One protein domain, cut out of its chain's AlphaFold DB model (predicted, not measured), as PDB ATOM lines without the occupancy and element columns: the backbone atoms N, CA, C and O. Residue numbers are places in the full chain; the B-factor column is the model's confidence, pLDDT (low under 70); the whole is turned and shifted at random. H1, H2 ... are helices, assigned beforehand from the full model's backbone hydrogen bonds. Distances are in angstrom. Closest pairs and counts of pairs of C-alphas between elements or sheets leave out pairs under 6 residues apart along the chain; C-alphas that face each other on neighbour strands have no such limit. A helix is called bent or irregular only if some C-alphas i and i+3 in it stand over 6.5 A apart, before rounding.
ATOM      1  N   GLN A   7    -163.635 -37.930-118.398       91.81
ATOM      2  CA  GLN A   7    -164.519 -37.666-117.266       91.81
ATOM      3  C   GLN A   7    -163.821 -37.927-115.924       91.81
ATOM      4  O   GLN A   7    -163.934 -37.111-115.013       91.81
ATOM      5  N   ASP A   8    -163.043 -39.004-115.809       93.62
ATOM      6  CA  ASP A   8    -162.321 -39.317-114.576       93.62
ATOM      7  C   ASP A   8    -161.224 -38.279-114.289       93.62
ATOM      8  O   ASP A   8    -161.011 -37.898-113.137       93.62
ATOM      9  N   LYS A   9    -160.580 -37.731-115.331       94.44
ATOM     10  CA  LYS A   9    -159.599 -36.639-115.184       94.44
ATOM     11  C   LYS A   9    -160.219 -35.382-114.592       94.44
ATOM     12  O   LYS A   9    -159.603 -34.748-113.731       94.44
ATOM     13  N   VAL A  10    -161.425 -35.032-115.038       96.00
ATOM     14  CA  VAL A  10    -162.171 -33.883-114.509       96.00
ATOM     15  C   VAL A  10    -162.504 -34.113-113.038       96.00
ATOM     16  O   VAL A  10    -162.173 -33.271-112.210       96.00
ATOM     17  N   GLN A  11    -163.057 -35.281-112.697       96.75
ATOM     18  CA  GLN A  11    -163.421 -35.632-111.317       96.75
ATOM     19  C   GLN A  11    -162.229 -35.536-110.356       96.75
ATOM     20  O   GLN A  11    -162.322 -34.919-109.294       96.75
ATOM     21  N   VAL A  12    -161.091 -36.119-110.743       97.50
ATOM     22  CA  VAL A  12    -159.860 -36.098-109.943       97.50
ATOM     23  C   VAL A  12    -159.327 -34.679-109.792       97.50
ATOM     24  O   VAL A  12    -158.929 -34.293-108.696       97.50
ATOM     25  N   SER A  13    -159.331 -33.890-110.866       97.62
ATOM     26  CA  SER A  13    -158.841 -32.508-110.812       97.62
ATOM     27  C   SER A  13    -159.711 -31.648-109.892       97.62
ATOM     28  O   SER A  13    -159.170 -30.941-109.047       97.62
ATOM     29  N   SER A  14    -161.042 -31.781-109.959       97.12
ATOM     30  CA  SER A  14    -161.963 -31.084-109.050       97.12
ATOM     31  C   SER A  14    -161.749 -31.473-107.583       97.12
ATOM     32  O   SER A  14    -161.769 -30.609-106.709       97.12
ATOM     33  N   LEU A  15    -161.485 -32.752-107.293       97.88
ATOM     34  CA  LEU A  15    -161.114 -33.181-105.941       97.88
ATOM     35  C   LEU A  15    -159.784 -32.579-105.482       97.88
ATOM     36  O   LEU A  15    -159.699 -32.078-104.363       97.88
ATOM     37  N   CYS A  16    -158.756 -32.601-106.333       98.06
ATOM     38  CA  CYS A  16    -157.453 -32.016-106.023       98.06
ATOM     39  C   CYS A  16    -157.557 -30.523-105.676       98.06
ATOM     40  O   CYS A  16    -156.876 -30.065-104.761       98.06
ATOM     41  N   GLU A  17    -158.410 -29.764-106.369       96.69
ATOM     42  CA  GLU A  17    -158.615 -28.340-106.082       96.69
ATOM     43  C   GLU A  17    -159.166 -28.082-104.675       96.69
ATOM     44  O   GLU A  17    -158.749 -27.116-104.031       96.69
ATOM     45  N   GLU A  18    -160.073 -28.930-104.190       96.19
ATOM     46  CA  GLU A  18    -160.605 -28.833-102.830       96.19
ATOM     47  C   GLU A  18    -159.577 -29.310-101.799       96.19
ATOM     48  O   GLU A  18    -159.268 -28.578-100.857       96.19
ATOM     49  N   VAL A  19    -158.986 -30.492-102.015       96.56
ATOM     50  CA  VAL A  19    -158.012 -31.098-101.093       96.56
ATOM     51  C   VAL A  19    -156.798 -30.190-100.894       96.56
ATOM     52  O   VAL A  19    -156.448 -29.869 -99.760       96.56
ATOM     53  N   PHE A  20    -156.166 -29.720-101.973       96.25
ATOM     54  CA  PHE A  20    -154.948 -28.905-101.877       96.25
ATOM     55  C   PHE A  20    -155.208 -27.464-101.436       96.25
ATOM     56  O   PHE A  20    -154.281 -26.769-101.025       96.25
ATOM     57  N   ALA A  21    -156.459 -27.011-101.480       93.56
ATOM     58  CA  ALA A  21    -156.853 -25.748-100.875       93.56
ATOM     59  C   ALA A  21    -157.305 -25.882 -99.412       93.56
ATOM     60  O   ALA A  21    -157.677 -24.872 -98.814       93.56
ATOM     61  N   GLY A  22    -157.308 -27.095 -98.845       92.38
ATOM     62  CA  GLY A  22    -157.806 -27.349 -97.494       92.38
ATOM     63  C   GLY A  22    -159.307 -27.082 -97.343       92.38
ATOM     64  O   GLY A  22    -159.754 -26.694 -96.265       92.38
ATOM     65  N   ARG A  23    -160.083 -27.236 -98.423       94.19
ATOM     66  CA  ARG A  23    -161.536 -27.030 -98.446       94.19
ATOM     67  C   ARG A  23    -162.289 -28.355 -98.487       94.19
ATOM     68  O   ARG A  23    -161.763 -29.393 -98.890       94.19
ATOM     69  N   TYR A  24    -163.552 -28.296 -98.077       93.38
ATOM     70  CA  TYR A  24    -164.458 -29.434 -98.089       93.38
ATOM     71  C   TYR A  24    -165.763 -29.077 -98.803       93.38
ATOM     72  O   TYR A  24    -166.498 -28.191 -98.363       93.38
ATOM     73  N   ASN A  25    -166.066 -29.810 -99.875       95.81
ATOM     74  CA  ASN A  25    -167.326 -29.732-100.606       95.81
ATOM     75  C   ASN A  25    -168.053 -31.080-100.499       95.81
ATOM     76  O   ASN A  25    -167.638 -32.069-101.101       95.81
ATOM     77  N   ALA A  26    -169.139 -31.121 -99.725       96.12
ATOM     78  CA  ALA A  26    -169.838 -32.363 -99.401       96.12
ATOM     79  C   ALA A  26    -170.387 -33.104-100.632       96.12
ATOM     80  O   ALA A  26    -170.311 -34.331-100.684       96.12
ATOM     81  N   ASP A  27    -170.927 -32.384-101.618       96.56
ATOM     82  CA  ASP A  27    -171.519 -33.004-102.806       96.56
ATOM     83  C   ASP A  27    -170.438 -33.564-103.730       96.56
ATOM     84  O   ASP A  27    -170.529 -34.711-104.164       96.56
ATOM     85  N   LEU A  28    -169.354 -32.812-103.921       95.62
ATOM     86  CA  LEU A  28    -168.197 -33.248-104.701       95.62
ATOM     87  C   LEU A  28    -167.540 -34.490-104.083       95.62
ATOM     88  O   LEU A  28    -167.203 -35.435-104.793       95.62
ATOM     89  N   TYR A  29    -167.391 -34.529-102.757       94.88
ATOM     90  CA  TYR A  29    -166.831 -35.690-102.062       94.88
ATOM     91  C   TYR A  29    -167.782 -36.892-102.095       94.88
ATOM     92  O   TYR A  29    -167.317 -38.025-102.193       94.88
ATOM     93  N   ARG A  30    -169.105 -36.677-102.065       96.75
ATOM     94  CA  ARG A  30    -170.085 -37.757-102.249       96.75
ATOM     95  C   ARG A  30    -169.999 -38.351-103.656       96.75
ATOM     96  O   ARG A  30    -170.035 -39.569-103.797       96.75
ATOM     97  N   GLU A  31    -169.901 -37.506-104.677       96.44
ATOM     98  CA  GLU A  31    -169.944 -37.937-106.076       96.44
ATOM     99  C   GLU A  31    -168.607 -38.528-106.548       96.44
ATOM    100  O   GLU A  31    -168.575 -39.565-107.212       96.44
ATOM    101  N   TYR A  32    -167.487 -37.903-106.178       96.94
ATOM    102  CA  TYR A  32    -166.158 -38.243-106.699       96.94
ATOM    103  C   TYR A  32    -165.243 -38.901-105.667       96.94
ATOM    104  O   TYR A  32    -164.143 -39.327-106.019       96.94
ATOM    105  N   GLY A  33    -165.688 -39.054-104.415       95.62
ATOM    106  CA  GLY A  33    -164.885 -39.540-103.288       95.62
ATOM    107  C   GLY A  33    -164.188 -40.884-103.499       95.62
ATOM    108  O   GLY A  33    -163.187 -41.149-102.842       95.62
ATOM    109  N   ARG A  34    -164.624 -41.695-104.475       96.19
ATOM    110  CA  ARG A  34    -163.906 -42.907-104.914       96.19
ATOM    111  C   ARG A  34    -162.438 -42.650-105.286       96.19
ATOM    112  O   ARG A  34    -161.624 -43.562-105.194       96.19
ATOM    113  N   TRP A  35    -162.099 -41.429-105.705       96.94
ATOM    114  CA  TRP A  35    -160.738 -41.042-106.079       96.94
ATOM    115  C   TRP A  35    -159.906 -40.504-104.910       96.94
ATOM    116  O   TRP A  35    -158.683 -40.421-105.018       96.94
ATOM    117  N   LEU A  36    -160.543 -40.151-103.791       96.81
ATOM    118  CA  LEU A  36    -159.887 -39.524-102.643       96.81
ATOM    119  C   LEU A  36    -158.729 -40.362-102.059       96.81
ATOM    120  O   LEU A  36    -157.693 -39.757-101.761       96.81
ATOM    121  N   PRO A  37    -158.809 -41.708-101.969       96.94
ATOM    122  CA  PRO A  37    -157.691 -42.530-101.495       96.94
ATOM    123  C   PRO A  37    -156.419 -42.397-102.342       96.94
ATOM    124  O   PRO A  37    -155.309 -42.434-101.822       96.94
ATOM    125  N   PHE A  38    -156.532 -42.157-103.653       97.62
ATOM    126  CA  PHE A  38    -155.348 -41.958-104.498       97.62
ATOM    127  C   PHE A  38    -154.613 -40.656-104.166       97.62
ATOM    128  O   PHE A  38    -153.393 -40.586-104.301       97.62
ATOM    129  N   ILE A  39    -155.348 -39.638-103.713       98.12
ATOM    130  CA  ILE A  39    -154.782 -38.358-103.286       98.12
ATOM    131  C   ILE A  39    -154.207 -38.496-101.872       98.12
ATOM    132  O   ILE A  39    -153.050 -38.153-101.639       98.12
ATOM    133  N   THR A  40    -155.011 -39.006-100.941       96.56
ATOM    134  CA  THR A  40    -154.736 -38.960 -99.494       96.56
ATOM    135  C   THR A  40    -153.902 -40.125 -98.978       96.56
ATOM    136  O   THR A  40    -152.991 -39.895 -98.187       96.56
ATOM    137  N   ASP A  41    -154.134 -41.333 -99.483       97.12
ATOM    138  CA  ASP A  41    -153.496 -42.552 -98.975       97.12
ATOM    139  C   ASP A  41    -152.292 -42.984 -99.823       97.12
ATOM    140  O   ASP A  41    -151.445 -43.740 -99.351       97.12
ATOM    141  N   ILE A  42    -152.194 -42.509-101.074       97.38
ATOM    142  CA  ILE A  42    -151.100 -42.868-101.992       97.38
ATOM    143  C   ILE A  42    -150.217 -41.668-102.321       97.38
ATOM    144  O   ILE A  42    -149.034 -41.687-101.995       97.38
ATOM    145  N   TYR A  43    -150.754 -40.630-102.973       98.38
ATOM    146  CA  TYR A  43    -149.942 -39.511-103.464       98.38
ATOM    147  C   TYR A  43    -149.306 -38.695-102.332       98.38
ATOM    148  O   TYR A  43    -148.087 -38.533-102.309       98.38
ATOM    149  N   LEU A  44    -150.110 -38.185-101.393       96.75
ATOM    150  CA  LEU A  44    -149.626 -37.295-100.331       96.75
ATOM    151  C   LEU A  44    -148.509 -37.917 -99.466       96.75
ATOM    152  O   LEU A  44    -147.523 -37.223 -99.215       96.75
ATOM    153  N   PRO A  45    -148.576 -39.201 -99.057       97.06
ATOM    154  CA  PRO A  45    -147.507 -39.830 -98.279       97.06
ATOM    155  C   PRO A  45    -146.159 -39.928 -99.003       97.06
ATOM    156  O   PRO A  45    -145.110 -39.847 -98.361       97.06
ATOM    157  N   ILE A  46    -146.165 -40.098-100.328       96.62
ATOM    158  CA  ILE A  46    -144.938 -40.312-101.114       96.62
ATOM    159  C   ILE A  46    -144.442 -39.045-101.810       96.62
ATOM    160  O   ILE A  46    -143.318 -39.033-102.310       96.62
ATOM    161  N   ALA A  47    -145.252 -37.990-101.869       97.62
ATOM    162  CA  ALA A  47    -144.879 -36.733-102.499       97.62
ATOM    163  C   ALA A  47    -143.892 -35.940-101.628       97.62
ATOM    164  O   ALA A  47    -143.939 -35.971-100.395       97.62
ATOM    165  N   ASP A  48    -142.979 -35.228-102.276       97.12
ATOM    166  CA  ASP A  48    -142.219 -34.146-101.672       97.12
ATOM    167  C   ASP A  48    -143.118 -32.914-101.521       97.12
ATOM    168  O   ASP A  48    -143.757 -32.478-102.479       97.12
ATOM    169  N   SER A  49    -143.179 -32.338-100.322       93.69
ATOM    170  CA  SER A  49    -144.085 -31.221-100.044       93.69
ATOM    171  C   SER A  49    -143.690 -29.927-100.762       93.69
ATOM    172  O   SER A  49    -144.537 -29.052-100.920       93.69
ATOM    173  N   GLN A  50    -142.435 -29.775-101.195       92.38
ATOM    174  CA  GLN A  50    -141.973 -28.565-101.880       92.38
ATOM    175  C   GLN A  50    -142.162 -28.671-103.396       92.38
ATOM    176  O   GLN A  50    -142.714 -27.759-104.009       92.38
ATOM    177  N   SER A  51    -141.733 -29.775-104.011       95.06
ATOM    178  CA  SER A  51    -141.764 -29.935-105.472       95.06
ATOM    179  C   SER A  51    -142.981 -30.704-106.002       95.06
ATOM    180  O   SER A  51    -143.321 -30.610-107.190       95.06
ATOM    181  N   GLY A  52    -143.644 -31.481-105.142       96.25
ATOM    182  CA  GLY A  52    -144.649 -32.468-105.535       96.25
ATOM    183  C   GLY A  52    -144.055 -33.718-106.192       96.25
ATOM    184  O   GLY A  52    -144.792 -34.493-106.795       96.25
ATOM    185  N   ASP A  53    -142.734 -33.923-106.159       97.25
ATOM    186  CA  ASP A  53    -142.098 -35.099-106.763       97.25
ATOM    187  C   ASP A  53    -142.342 -36.374-105.961       97.25
ATOM    188  O   ASP A  53    -142.414 -36.352-104.736       97.25
ATOM    189  N   PHE A  54    -142.428 -37.515-106.647       97.12
ATOM    190  CA  PHE A  54    -142.457 -38.810-105.973       97.12
ATOM    191  C   PHE A  54    -141.101 -39.083-105.316       97.12
ATOM    192  O   PHE A  54    -140.091 -39.212-106.007       97.12
ATOM    193  N   ARG A  55    -141.079 -39.227-103.989       97.06
ATOM    194  CA  ARG A  55    -139.886 -39.620-103.221       97.06
ATOM    195  C   ARG A  55    -139.625 -41.126-103.268       97.06
ATOM    196  O   ARG A  55    -138.514 -41.569-102.998       97.06
ATOM    197  N   MET A  56    -140.641 -41.912-103.619       95.81
ATOM    198  CA  MET A  56    -140.558 -43.360-103.809       95.81
ATOM    199  C   MET A  56    -141.628 -43.854-104.784       95.81
ATOM    200  O   MET A  56    -142.567 -43.128-105.110       95.81
ATOM    201  N   LEU A  57    -141.478 -45.094-105.258       95.44
ATOM    202  CA  LEU A  57    -142.486 -45.736-106.097       95.44
ATOM    203  C   LEU A  57    -143.729 -46.098-105.263       95.44
ATOM    204  O   LEU A  57    -143.573 -46.602-104.151       95.44
ATOM    205  N   PRO A  58    -144.947 -45.876-105.790       93.50
ATOM    206  CA  PRO A  58    -146.189 -46.150-105.067       93.50
ATOM    207  C   PRO A  58    -146.465 -47.648-104.883       93.50
ATOM    208  O   PRO A  58    -147.197 -48.019-103.969       93.50
ATOM    209  N   PHE A  59    -145.893 -48.509-105.733       95.25
ATOM    210  CA  PHE A  59    -146.077 -49.958-105.665       95.25
ATOM    211  C   PHE A  59    -144.737 -50.705-105.671       95.25
ATOM    212  O   PHE A  59    -143.754 -50.204-106.229       95.25
ATOM    213  N   PRO A  60    -144.682 -51.921-105.095       95.00
ATOM    214  CA  PRO A  60    -143.472 -52.735-105.084       95.00
ATOM    215  C   PRO A  60    -142.896 -53.011-106.480       95.00
ATOM    216  O   PRO A  60    -143.620 -53.152-107.467       95.00
ATOM    217  N   GLY A  61    -141.574 -53.179-106.541       95.25
ATOM    218  CA  GLY A  61    -140.850 -53.509-107.768       95.25
ATOM    219  C   GLY A  61    -140.293 -52.288-108.504       95.25
ATOM    220  O   GLY A  61    -140.188 -51.199-107.951       95.25
ATOM    221  N   GLY A  62    -139.872 -52.493-109.753       95.19
ATOM    222  CA  GLY A  62    -139.293 -51.435-110.583       95.19
ATOM    223  C   GLY A  62    -140.341 -50.558-111.270       95.19
ATOM    224  O   GLY A  62    -141.545 -50.797-111.179       95.19
ATOM    225  N   ILE A  63    -139.867 -49.571-112.037       90.50
ATOM    226  CA  ILE A  63    -140.710 -48.650-112.824       90.50
ATOM    227  C   ILE A  63    -141.639 -49.405-113.789       90.50
ATOM    228  O   ILE A  63    -142.793 -49.022-113.957       90.50
ATOM    229  N   LEU A  64    -141.162 -50.499-114.387       94.19
ATOM    230  CA  LEU A  64    -141.948 -51.316-115.319       94.19
ATOM    231  C   LEU A  64    -143.048 -52.145-114.635       94.19
ATOM    232  O   LEU A  64    -143.952 -52.619-115.312       94.19
ATOM    233  N   ASN A  65    -142.988 -52.296-113.308       96.19
ATOM    234  CA  ASN A  65    -143.975 -53.051-112.532       96.19
ATOM    235  C   ASN A  65    -145.109 -52.160-112.006       96.19
ATOM    236  O   ASN A  65    -146.036 -52.655-111.368       96.19
ATOM    237  N   GLN A  66    -145.035 -50.848-112.237       95.19
ATOM    238  CA  GLN A  66    -146.041 -49.920-111.742       95.19
ATOM    239  C   GLN A  66    -147.317 -50.015-112.599       95.19
ATOM    240  O   GLN A  66    -147.226 -49.923-113.827       95.19
ATOM    241  N   PRO A  67    -148.516 -50.153-111.999       94.81
ATOM    242  CA  PRO A  67    -149.770 -50.206-112.746       94.81
ATOM    243  C   PRO A  67    -149.976 -48.941-113.587       94.81
ATOM    244  O   PRO A  67    -150.075 -47.837-113.049       94.81
ATOM    245  N   ALA A  68    -150.057 -49.097-114.911       92.12
ATOM    246  CA  ALA A  68    -150.040 -47.974-115.851       92.12
ATOM    247  C   ALA A  68    -151.151 -46.941-115.588       92.12
ATOM    248  O   ALA A  68    -150.870 -45.745-115.528       92.12
ATOM    249  N   VAL A  69    -152.388 -47.404-115.369       91.19
ATOM    250  CA  VAL A  69    -153.547 -46.538-115.084       91.19
ATOM    251  C   VAL A  69    -153.358 -45.777-113.774       91.19
ATOM    252  O   VAL A  69    -153.561 -44.566-113.726       91.19
ATOM    253  N   THR A  70    -152.900 -46.452-112.718       93.06
ATOM    254  CA  THR A  70    -152.668 -45.791-111.430       93.06
ATOM    255  C   THR A  70    -151.536 -44.773-111.517       93.06
ATOM    256  O   THR A  70    -151.636 -43.695-110.946       93.06
ATOM    257  N   MET A  71    -150.477 -45.059-112.278       95.25
ATOM    258  CA  MET A  71    -149.406 -44.089-112.511       95.25
ATOM    259  C   MET A  71    -149.872 -42.874-113.316       95.25
ATOM    260  O   MET A  71    -149.422 -41.763-113.044       95.25
ATOM    261  N   GLU A  72    -150.762 -43.059-114.294       94.75
ATOM    262  CA  GLU A  72    -151.388 -41.951-115.026       94.75
ATOM    263  C   GLU A  72    -152.211 -41.063-114.079       94.75
ATOM    264  O   GLU A  72    -152.040 -39.843-114.076       94.75
ATOM    265  N   LEU A  73    -153.006 -41.678-113.200       96.00
ATOM    266  CA  LEU A  73    -153.776 -40.987-112.168       96.00
ATOM    267  C   LEU A  73    -152.883 -40.211-111.185       96.00
ATOM    268  O   LEU A  73    -153.108 -39.026-110.945       96.00
ATOM    269  N   LEU A  74    -151.830 -40.833-110.650       97.44
ATOM    270  CA  LEU A  74    -150.920 -40.176-109.706       97.44
ATOM    271  C   LEU A  74    -150.155 -39.010-110.350       97.44
ATOM    272  O   LEU A  74    -149.912 -38.001-109.692       97.44
ATOM    273  N   ARG A  75    -149.815 -39.100-111.643       96.62
ATOM    274  CA  ARG A  75    -149.217 -37.980-112.393       96.62
ATOM    275  C   ARG A  75    -150.198 -36.823-112.589       96.62
ATOM    276  O   ARG A  75    -149.783 -35.667-112.537       96.62
ATOM    277  N   LEU A  76    -151.485 -37.108-112.782       97.81
ATOM    278  CA  LEU A  76    -152.518 -36.070-112.819       97.81
ATOM    279  C   LEU A  76    -152.662 -35.374-111.457       97.81
ATOM    280  O   LEU A  76    -152.767 -34.148-111.402       97.81
ATOM    281  N   ILE A  77    -152.627 -36.135-110.361       98.56
ATOM    282  CA  ILE A  77    -152.658 -35.580-109.001       98.56
ATOM    283  C   ILE A  77    -151.420 -34.703-108.759       98.56
ATOM    284  O   ILE A  77    -151.557 -33.563-108.321       98.56
ATOM    285  N   GLN A  78    -150.231 -35.178-109.146       98.38
ATOM    286  CA  GLN A  78    -148.982 -34.411-109.090       98.38
ATOM    287  C   GLN A  78    -149.071 -33.077-109.842       98.38
ATOM    288  O   GLN A  78    -148.650 -32.034-109.336       98.38
ATOM    289  N   LEU A  79    -149.616 -33.094-111.060       97.94
ATOM    290  CA  LEU A  79    -149.811 -31.883-111.851       97.94
ATOM    291  C   LEU A  79    -150.716 -30.884-111.116       97.94
ATOM    292  O   LEU A  79    -150.355 -29.714-110.989       97.94
ATOM    293  N   ASN A  80    -151.853 -31.348-110.594       98.38
ATOM    294  CA  ASN A  80    -152.787 -30.502-109.853       98.38
ATOM    295  C   ASN A  80    -152.181 -29.958-108.550       98.38
ATOM    296  O   ASN A  80    -152.410 -28.796-108.221       98.38
ATOM    297  N   TYR A  81    -151.348 -30.739-107.855       98.06
ATOM    298  CA  TYR A  81    -150.611 -30.273-106.677       98.06
ATOM    299  C   TYR A  81    -149.702 -29.095-107.023       98.06
ATOM    300  O   TYR A  81    -149.747 -28.048-106.381       98.06
ATOM    301  N   ARG A  82    -148.915 -29.219-108.099       97.06
ATOM    302  CA  ARG A  82    -148.023 -28.145-108.557       97.06
ATOM    303  C   ARG A  82    -148.791 -26.898-108.995       97.06
ATOM    304  O   ARG A  82    -148.330 -25.789-108.739       97.06
ATOM    305  N   ILE A  83    -149.951 -27.062-109.635       96.44
ATOM    306  CA  ILE A  83    -150.842 -25.942-109.972       96.44
ATOM    307  C   ILE A  83    -151.332 -25.253-108.695       96.44
ATOM    308  O   ILE A  83    -151.267 -24.027-108.604       96.44
ATOM    309  N   ALA A  84    -151.788 -26.019-107.702       95.44
ATOM    310  CA  ALA A  84    -152.254 -25.481-106.428       95.44
ATOM    311  C   ALA A  84    -151.140 -24.725-105.687       95.44
ATOM    312  O   ALA A  84    -151.371 -23.605-105.238       95.44
ATOM    313  N   MET A  85    -149.923 -25.274-105.647       94.06
ATOM    314  CA  MET A  85    -148.779 -24.613-105.019       94.06
ATOM    315  C   MET A  85    -148.426 -23.285-105.691       94.06
ATOM    316  O   MET A  85    -148.222 -22.288-105.004       94.06
ATOM    317  N   ARG A  86    -148.417 -23.229-107.030       93.38
ATOM    318  CA  ARG A  86    -148.186 -21.968-107.758       93.38
ATOM    319  C   ARG A  86    -149.245 -20.920-107.422       93.38
ATOM    320  O   ARG A  86    -148.892 -19.798-107.087       93.38
ATOM    321  N   LYS A  87    -150.526 -21.312-107.411       92.00
ATOM    322  CA  LYS A  87    -151.638 -20.426-107.025       92.00
ATOM    323  C   LYS A  87    -151.508 -19.898-105.588       92.00
ATOM    324  O   LYS A  87    -152.026 -18.828-105.296       92.00
ATOM    325  N   GLN A  88    -150.878 -20.651-104.683       87.81
ATOM    326  CA  GLN A  88    -150.625 -20.210-103.306       87.81
ATOM    327  C   GLN A  88    -149.455 -19.225-103.210       87.81
ATOM    328  O   GLN A  88    -149.511 -18.332-102.377       87.81
ATOM    329  N   MET A  89    -148.427 -19.360-104.054       86.38
ATOM    330  CA  MET A  89    -147.281 -18.437-104.088       86.38
ATOM    331  C   MET A  89    -147.615 -17.072-104.709       86.38
ATOM    332  O   MET A  89    -146.906 -16.102-104.468       86.38
ATOM    333  N   GLU A  90    -148.660 -17.008-105.535       86.19
ATOM    334  CA  GLU A  90    -149.150 -15.774-106.167       86.19
ATOM    335  C   GLU A  90    -150.061 -14.931-105.250       86.19
ATOM    336  O   GLU A  90    -150.481 -13.845-105.651       86.19
ATOM    337  N   ARG A  91    -150.396 -15.427-104.052       64.38
ATOM    338  CA  ARG A  91    -151.233 -14.744-103.051       64.38
ATOM    339  C   ARG A  91    -150.384 -14.107-101.962       64.38
ATOM    340  O   ARG A  91    -150.781 -13.008-101.521       64.38
TER     341      ARG A  91
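What this domain is: This is residues 7 to 91 of the 91 residues of an uncharacterized protein of Deltaproteobacteria bacterium ADurb.Bin058 (UniProt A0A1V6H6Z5). Three helices pack on one another crosswise: H1 and H3 cross steeply, and the kinked H2 runs across both, with a long loop, residues 47 to 67, leading from H2 to H3. The 85 printed residues, all helix in class with H1, H2, H3 in order, are compact, with a radius of gyration of the C-alphas of 13.0 A and spans of 37 by 30 by 19 A.

How they stand to each other: Start at H1, residues 7 to 20; its residues 11 to 16 alone touch H2, residues 26 to 46, about perpendicular at 73 degrees, closest at the C-alphas of Gln 11 and Tyr 32, 6.0 A. H2 is irregular, with a kink of 91 degrees near residue 33 and C-alphas 31 and 34 7.9 A apart. H3, residues 68 to 89, touches H1 at a steep tilt of 41 degrees, the same way, closest at the C-alphas of Cys 16 and Asn 80, 6.2 A. Residues 38 to 43 of H2 alone touch residues 73 to 78 of H3 alone, about perpendicular at 85 degrees, closest at the C-alphas of Tyr 43 and Leu 74, 6.4 A. Every O i to N i+4 pair is within hydrogen-bond range in H1 and H3; in H2 6 of 17 are, beside 7 of 18 O i to N i+3 pairs.

Where its parts are: Find C-alpha 7 at (-164.519, -37.666, -117.266), where H1 begins its 20.1 A; H2 spans 26.2 A, and H3 runs 31.9 A to C-alpha 89 at (-147.281, -18.437, -104.088).

The domain as a whole: The C-alphas of Gly 61 and Arg 91, the two farthest apart, are 40.4 A apart. The printed part has no cut; the link H1 to H2 is tight, H2 to H3 long, and residue 91 alone is under pLDDT 70.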